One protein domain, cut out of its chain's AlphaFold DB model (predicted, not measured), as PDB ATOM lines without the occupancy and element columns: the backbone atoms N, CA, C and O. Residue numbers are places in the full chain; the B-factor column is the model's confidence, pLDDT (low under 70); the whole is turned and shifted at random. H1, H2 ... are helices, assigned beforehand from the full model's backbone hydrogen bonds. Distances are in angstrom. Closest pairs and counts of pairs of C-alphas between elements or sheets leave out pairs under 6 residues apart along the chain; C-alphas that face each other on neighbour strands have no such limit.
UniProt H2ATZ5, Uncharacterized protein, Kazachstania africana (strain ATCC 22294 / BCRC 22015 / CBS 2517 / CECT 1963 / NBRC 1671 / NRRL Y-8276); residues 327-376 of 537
ATOM      1  N   THR A 327      46.579 -38.484  19.765       84.06
ATOM      2  CA  THR A 327      46.300 -38.437  21.211       84.06
ATOM      3  C   THR A 327      47.552 -38.103  22.027       84.06
ATOM      4  O   THR A 327      47.467 -37.413  23.043       84.06
ATOM      5  N   SER A 328      48.733 -38.516  21.564       86.88
ATOM      6  CA  SER A 328      50.025 -38.158  22.159       86.88
ATOM      7  C   SER A 328      50.259 -36.643  22.202       86.88
ATOM      8  O   SER A 328      50.712 -36.119  23.222       86.88
ATOM      9  N   THR A 329      49.873 -35.914  21.152       88.88
ATOM     10  CA  THR A 329      49.974 -34.449  21.099       88.88
ATOM     11  C   THR A 329      49.035 -33.806  22.113       88.88
ATOM     12  O   THR A 329      49.474 -32.973  22.905       88.88
ATOM     13  N   LEU A 330      47.769 -34.227  22.156       85.12
ATOM     14  CA  LEU A 330      46.782 -33.675  23.093       85.12
ATOM     15  C   LEU A 330      47.185 -33.921  24.550       85.12
ATOM     16  O   LEU A 330      47.183 -33.009  25.371       85.12
ATOM     17  N   THR A 331      47.610 -35.143  24.864       87.50
ATOM     18  CA  THR A 331      48.023 -35.519  26.222       87.50
ATOM     19  C   THR A 331      49.332 -34.868  26.651       87.50
ATOM     20  O   THR A 331      49.577 -34.754  27.847       87.50
ATOM     21  N   SER A 332      50.204 -34.464  25.719       87.94
ATOM     22  CA  SER A 332      51.466 -33.776  26.046       87.94
ATOM     23  C   SER A 332      51.257 -32.363  26.597       87.94
ATOM     24  O   SER A 332      52.105 -31.860  27.331       87.94
ATOM     25  N   LEU A 333      50.116 -31.748  26.276       91.56
ATOM     26  CA  LEU A 333      49.735 -30.415  26.742       91.56
ATOM     27  C   LEU A 333      49.033 -30.443  28.105       91.56
ATOM     28  O   LEU A 333      48.882 -29.402  28.742       91.56
ATOM     29  N   LEU A 334      48.591 -31.621  28.550       90.12
ATOM     30  CA  LEU A 334      47.868 -31.790  29.803       90.12
ATOM     31  C   LEU A 334      48.835 -32.072  30.966       90.12
ATOM     32  O   LEU A 334      49.871 -32.713  30.769       90.12
ATOM     33  N   PRO A 335      48.508 -31.644  32.199       88.62
ATOM     34  CA  PRO A 335      49.222 -32.080  33.394       88.62
ATOM     35  C   PRO A 335      49.190 -33.609  33.499       88.62
ATOM     36  O   PRO A 335      48.133 -34.216  33.356       88.62
ATOM     37  N   ARG A 336      50.338 -34.243  33.761       87.25
ATOM     38  CA  ARG A 336      50.446 -35.706  33.869       87.25
ATOM     39  C   ARG A 336      50.903 -36.112  35.263       87.25
ATOM     40  O   ARG A 336      51.907 -35.598  35.760       87.25
ATOM     41  N   ILE A 337      50.221 -37.088  35.858       92.06
ATOM     42  CA  ILE A 337      50.746 -37.827  37.012       92.06
ATOM     43  C   ILE A 337      51.646 -38.966  36.527       92.06
ATOM     44  O   ILE A 337      51.380 -39.610  35.513       92.06
ATOM     45  N   LYS A 338      52.742 -39.222  37.247       94.06
ATOM     46  CA  LYS A 338      53.628 -40.344  36.926       94.06
ATOM     47  C   LYS A 338      52.958 -41.648  37.346       94.06
ATOM     48  O   LYS A 338      52.785 -41.889  38.538       94.06
ATOM     49  N   VAL A 339      52.631 -42.497  36.376       95.31
ATOM     50  CA  VAL A 339      52.138 -43.852  36.649       95.31
ATOM     51  C   VAL A 339      53.291 -44.690  37.223       95.31
ATOM     52  O   VAL A 339      54.360 -44.749  36.608       95.31
ATOM     53  N   PRO A 340      53.131 -45.339  38.390       97.25
ATOM     54  CA  PRO A 340      54.149 -46.237  38.929       97.25
ATOM     55  C   PRO A 340      54.494 -47.354  37.937       97.25
ATOM     56  O   PRO A 340      53.601 -47.928  37.314       97.25
ATOM     57  N   GLN A 341      55.777 -47.716  37.826       93.81
ATOM     58  CA  GLN A 341      56.256 -48.693  36.831       93.81
ATOM     59  C   GLN A 341      55.520 -50.044  36.899       93.81
ATOM     60  O   GLN A 341      55.242 -50.644  35.862       93.81
ATOM     61  N   GLY A 342      55.144 -50.490  38.104       96.12
ATOM     62  CA  GLY A 342      54.335 -51.697  38.288       96.12
ATOM     63  C   GLY A 342      52.967 -51.593  37.610       96.12
ATOM     64  O   GLY A 342      52.636 -52.427  36.773       96.12
ATOM     65  N   ALA A 343      52.211 -50.527  37.891       96.38
ATOM     66  CA  ALA A 343      50.906 -50.289  37.269       96.38
ATOM     67  C   ALA A 343      51.020 -50.123  35.746       96.38
ATOM     68  O   ALA A 343      50.219 -50.687  35.005       96.38
ATOM     69  N   TYR A 344      52.061 -49.430  35.278       97.12
ATOM     70  CA  TYR A 344      52.334 -49.252  33.853       97.12
ATOM     71  C   TYR A 344      52.524 -50.593  33.129       97.12
ATOM     72  O   TYR A 344      51.895 -50.839  32.103       97.12
ATOM     73  N   SER A 345      53.327 -51.499  33.700       97.00
ATOM     74  CA  SER A 345      53.551 -52.835  33.130       97.00
ATOM     75  C   SER A 345      52.286 -53.696  33.105       97.00
ATOM     76  O   SER A 345      52.046 -54.414  32.138       97.00
ATOM     77  N   VAL A 346      51.439 -53.593  34.136       97.62
ATOM     78  CA  VAL A 346      50.167 -54.321  34.195       97.62
ATOM     79  C   VAL A 346      49.220 -53.823  33.109       97.62
ATOM     80  O   VAL A 346      48.644 -54.646  32.405       97.62
ATOM     81  N   LEU A 347      49.085 -52.508  32.926       96.94
ATOM     82  CA  LEU A 347      48.220 -51.933  31.890       96.94
ATOM     83  C   LEU A 347      48.703 -52.293  30.478       96.94
ATOM     84  O   LEU A 347      47.890 -52.669  29.636       96.94
ATOM     85  N   LEU A 348      50.019 -52.281  30.253       96.94
ATOM     86  CA  LEU A 348      50.623 -52.769  29.011       96.94
ATOM     87  C   LEU A 348      50.305 -54.244  28.747       96.94
ATOM     88  O   LEU A 348      49.918 -54.607  27.639       96.94
ATOM     89  N   ASN A 349      50.413 -55.093  29.773       97.06
ATOM     90  CA  ASN A 349      50.075 -56.515  29.663       97.06
ATOM     91  C   ASN A 349      48.580 -56.746  29.385       97.06
ATOM     92  O   ASN A 349      48.227 -57.758  28.788       97.06
ATOM     93  N   HIS A 350      47.711 -55.809  29.779       97.19
ATOM     94  CA  HIS A 350      46.283 -55.813  29.440       97.19
ATOM     95  C   HIS A 350      45.990 -55.238  28.043       97.19
ATOM     96  O   HIS A 350      44.830 -55.096  27.666       97.19
ATOM     97  N   GLY A 351      47.023 -54.925  27.255       97.06
ATOM     98  CA  GLY A 351      46.891 -54.472  25.873       97.06
ATOM     99  C   GLY A 351      46.683 -52.967  25.704       97.06
ATOM    100  O   GLY A 351      46.452 -52.527  24.577       97.06
ATOM    101  N   LEU A 352      46.783 -52.167  26.775       96.94
ATOM    102  CA  LEU A 352      46.729 -50.711  26.647       96.94
ATOM    103  C   LEU A 352      48.029 -50.189  26.034       96.94
ATOM    104  O   LEU A 352      49.126 -50.558  26.448       96.94
ATOM    105  N   GLN A 353      47.899 -49.288  25.065       96.94
ATOM    106  CA  GLN A 353      49.035 -48.603  24.454       96.94
ATOM    107  C   GLN A 353      49.597 -47.529  25.396       96.94
ATOM    108  O   GLN A 353      48.862 -46.950  26.197       96.94
ATOM    109  N   ASN A 354      50.882 -47.198  25.247       95.50
ATOM    110  CA  ASN A 354      51.557 -46.171  26.057       95.50
ATOM    111  C   ASN A 354      50.787 -44.838  26.074       95.50
ATOM    112  O   ASN A 354      50.565 -44.268  27.139       95.50
ATOM    113  N   ASP A 355      50.305 -44.396  24.910       94.12
ATOM    114  CA  ASP A 355      49.566 -43.138  24.761       94.12
ATOM    115  C   ASP A 355      48.211 -43.157  25.487       94.12
ATOM    116  O   ASP A 355      47.750 -42.129  25.980       94.12
ATOM    117  N   GLN A 356      47.573 -44.328  25.588       94.25
ATOM    118  CA  GLN A 356      46.309 -44.493  26.311       94.25
ATOM    119  C   GLN A 356      46.534 -44.446  27.821       94.25
ATOM    120  O   GLN A 356      45.750 -43.836  28.546       94.25
ATOM    121  N   ILE A 357      47.625 -45.049  28.296       95.81
ATOM    122  CA  ILE A 357      48.016 -44.991  29.708       95.81
ATOM    123  C   ILE A 357      48.327 -43.539  30.096       95.81
ATOM    124  O   ILE A 357      47.847 -43.063  31.125       95.81
ATOM    125  N   ASP A 358      49.051 -42.815  29.241       94.75
ATOM    126  CA  ASP A 358      49.337 -41.389  29.423       94.75
ATOM    127  C   ASP A 358      48.061 -40.530  29.390       94.75
ATOM    128  O   ASP A 358      47.936 -39.589  30.176       94.75
ATOM    129  N   ALA A 359      47.092 -40.862  28.531       93.25
ATOM    130  CA  ALA A 359      45.798 -40.183  28.482       93.25
ATOM    131  C   ALA A 359      44.995 -40.373  29.773       93.25
ATOM    132  O   ALA A 359      44.507 -39.399  30.344       93.25
ATOM    133  N   ILE A 360      44.904 -41.609  30.272       95.12
ATOM    134  CA  ILE A 360      44.226 -41.914  31.539       95.12
ATOM    135  C   ILE A 360      44.918 -41.185  32.695       95.12
ATOM    136  O   ILE A 360      44.250 -40.575  33.528       95.12
ATOM    137  N   ALA A 361      46.252 -41.185  32.721       95.25
ATOM    138  CA  ALA A 361      47.023 -40.451  33.718       95.25
ATOM    139  C   ALA A 361      46.729 -38.944  33.673       95.25
ATOM    140  O   ALA A 361      46.543 -38.328  34.720       95.25
ATOM    141  N   ALA A 362      46.634 -38.349  32.483       94.94
ATOM    142  CA  ALA A 362      46.284 -36.938  32.328       94.94
ATOM    143  C   ALA A 362      44.860 -36.623  32.825       94.94
ATOM    144  O   ALA A 362      44.658 -35.626  33.515       94.94
ATOM    145  N   VAL A 363      43.880 -37.489  32.542       93.88
ATOM    146  CA  VAL A 363      42.497 -37.326  33.025       93.88
ATOM    147  C   VAL A 363      42.430 -37.413  34.550       93.88
ATOM    148  O   VAL A 363      41.807 -36.564  35.185       93.88
ATOM    149  N   ILE A 364      43.109 -38.390  35.160       93.56
ATOM    150  CA  ILE A 364      43.163 -38.521  36.624       93.56
ATOM    151  C   ILE A 364      43.815 -37.281  37.248       93.56
ATOM    152  O   ILE A 364      43.276 -36.730  38.206       93.56
ATOM    153  N   ALA A 365      44.930 -36.805  36.681       93.06
ATOM    154  CA  ALA A 365      45.610 -35.595  37.139       93.06
ATOM    155  C   ALA A 365      44.694 -34.363  37.081       93.06
ATOM    156  O   ALA A 365      44.668 -33.563  38.018       93.06
ATOM    157  N   TYR A 366      43.928 -34.224  35.995       94.12
ATOM    158  CA  TYR A 366      42.965 -33.140  35.823       94.12
ATOM    159  C   TYR A 366      41.873 -33.183  36.898       94.12
ATOM    160  O   TYR A 366      41.634 -32.175  37.561       94.12
ATOM    161  N   TYR A 367      41.269 -34.351  37.139       92.44
ATOM    162  CA  TYR A 367      40.240 -34.514  38.172       92.44
ATOM    163  C   TYR A 367      40.770 -34.270  39.586       92.44
ATOM    164  O   TYR A 367      40.090 -33.661  40.412       92.44
ATOM    165  N   GLU A 368      41.988 -34.717  39.888       88.75
ATOM    166  CA  GLU A 368      42.619 -34.464  41.184       88.75
ATOM    167  C   GLU A 368      42.887 -32.965  41.386       88.75
ATOM    168  O   GLU A 368      42.604 -32.406  42.452       88.75
ATOM    169  N   GLN A 369      43.342 -32.280  40.332       90.44
ATOM    170  CA  GLN A 369      43.514 -30.833  40.345       90.44
ATOM    171  C   GLN A 369      42.174 -30.108  40.522       90.44
ATOM    172  O   GLN A 369      42.087 -29.174  41.321       90.44
ATOM    173  N   GLU A 370      41.123 -30.520  39.818       86.81
ATOM    174  CA  GLU A 370      39.787 -29.930  39.933       86.81
ATOM    175  C   GLU A 370      39.202 -30.125  41.338       86.81
ATOM    176  O   GLU A 370      38.710 -29.170  41.942       86.81
ATOM    177  N   LYS A 371      39.376 -31.313  41.926       86.00
ATOM    178  CA  LYS A 371      38.995 -31.602  43.315       86.00
ATOM    179  C   LYS A 371      39.712 -30.690  44.311       86.00
ATOM    180  O   LYS A 371      39.097 -30.238  45.273       86.00
ATOM    181  N   SER A 372      40.993 -30.389  44.080       78.56
ATOM    182  CA  SER A 372      41.751 -29.461  44.931       78.56
ATOM    183  C   SER A 372      41.310 -28.000  44.780       78.56
ATOM    184  O   SER A 372      41.359 -27.244  45.747       78.56
ATOM    185  N   LYS A 373      40.847 -27.604  43.586       83.94
ATOM    186  CA  LYS A 373      40.334 -26.254  43.312       83.94
ATOM    187  C   LYS A 373      38.928 -26.043  43.865       83.94
ATOM    188  O   LYS A 373      38.583 -24.913  44.196       83.94
ATOM    189  N   ASN A 374      38.132 -27.106  43.973       74.06
ATOM    190  CA  ASN A 374      36.748 -27.030  44.429       74.06
ATOM    191  C   ASN A 374      36.451 -28.047  45.552       74.06
ATOM    192  O   ASN A 374      35.626 -28.952  45.379       74.06
ATOM    193  N   PRO A 375      37.104 -27.921  46.728       67.19
ATOM    194  CA  PRO A 375      36.960 -28.879  47.827       67.19
ATOM    195  C   PRO A 375      35.535 -28.934  48.399       67.19
ATOM    196  O   PRO A 375      35.193 -29.886  49.099       67.19
ATOM    197  N   HIS A 376      34.689 -27.943  48.094       61.34
ATOM    198  CA  HIS A 376      33.350 -27.830  48.666       61.34
ATOM    199  C   HIS A 376      32.265 -28.641  47.939       61.34
ATOM    200  O   HIS A 376      31.273 -28.999  48.571       61.34
TER     201      HIS A 376
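Overview. This is residues 327 to 376 of the 537 residues of an uncharacterized protein of Kazachstania africana (strain ATCC 22294 / BCRC 22015 / CBS 2517 / CECT 1963 / NBRC 1671 / NRRL Y-8276) (UniProt H2ATZ5). One long helix, H3, makes the long axis; the short helices H1 and H2 sit on opposite sides of its first part, and the link between them, residues 333 to 340, crosses over H3. The far end, residues 370 to 376, sticks out. The printed part has 50 residues, with three named helices in the order H1, H2, H3 and no named strand: all helix. It is only just loose, close to compact, with a radius of gyration of the C-alphas of 12.1 A, and elongated, spanning 38 by 23 by 13 A.

Along the chain. Find C-alpha 327 at (46.300, -38.437, 21.211), where H1 begins, residues 327 to 332. H2 is residues 341 to 349, 12.3 A long. H3, residues 354 to 373, runs 28.6 A to C-alpha 373 at (40.334, -26.254, 43.312).

Arrangement. H3 touches H1 with residues 355 to 362 alone, closest at the C-alphas of Ser 328 and Asp 355, 5.6 A, at a steep tilt of 46 degrees, the same way. H3 only just touches H2, with residues 354 to 357 alone and 3 pairs of C-alphas within 8 A, the closest Leu 347 and Ile 357, 7.3 A; the tilt is steep, 51 degrees, opposite ways. H1 and H2 are apart. In H1, H2 and H3 every O i to N i+4 pair is within hydrogen-bond range.

Size, cuts and confidence. The farthest C-alphas, Asn 349 and His 376, are 38.3 A apart. The printed part has no cut; the link from H2 to H3 is tight, that from H1 to H2 short. Look for pLDDT under 70 at residues 375 to 376.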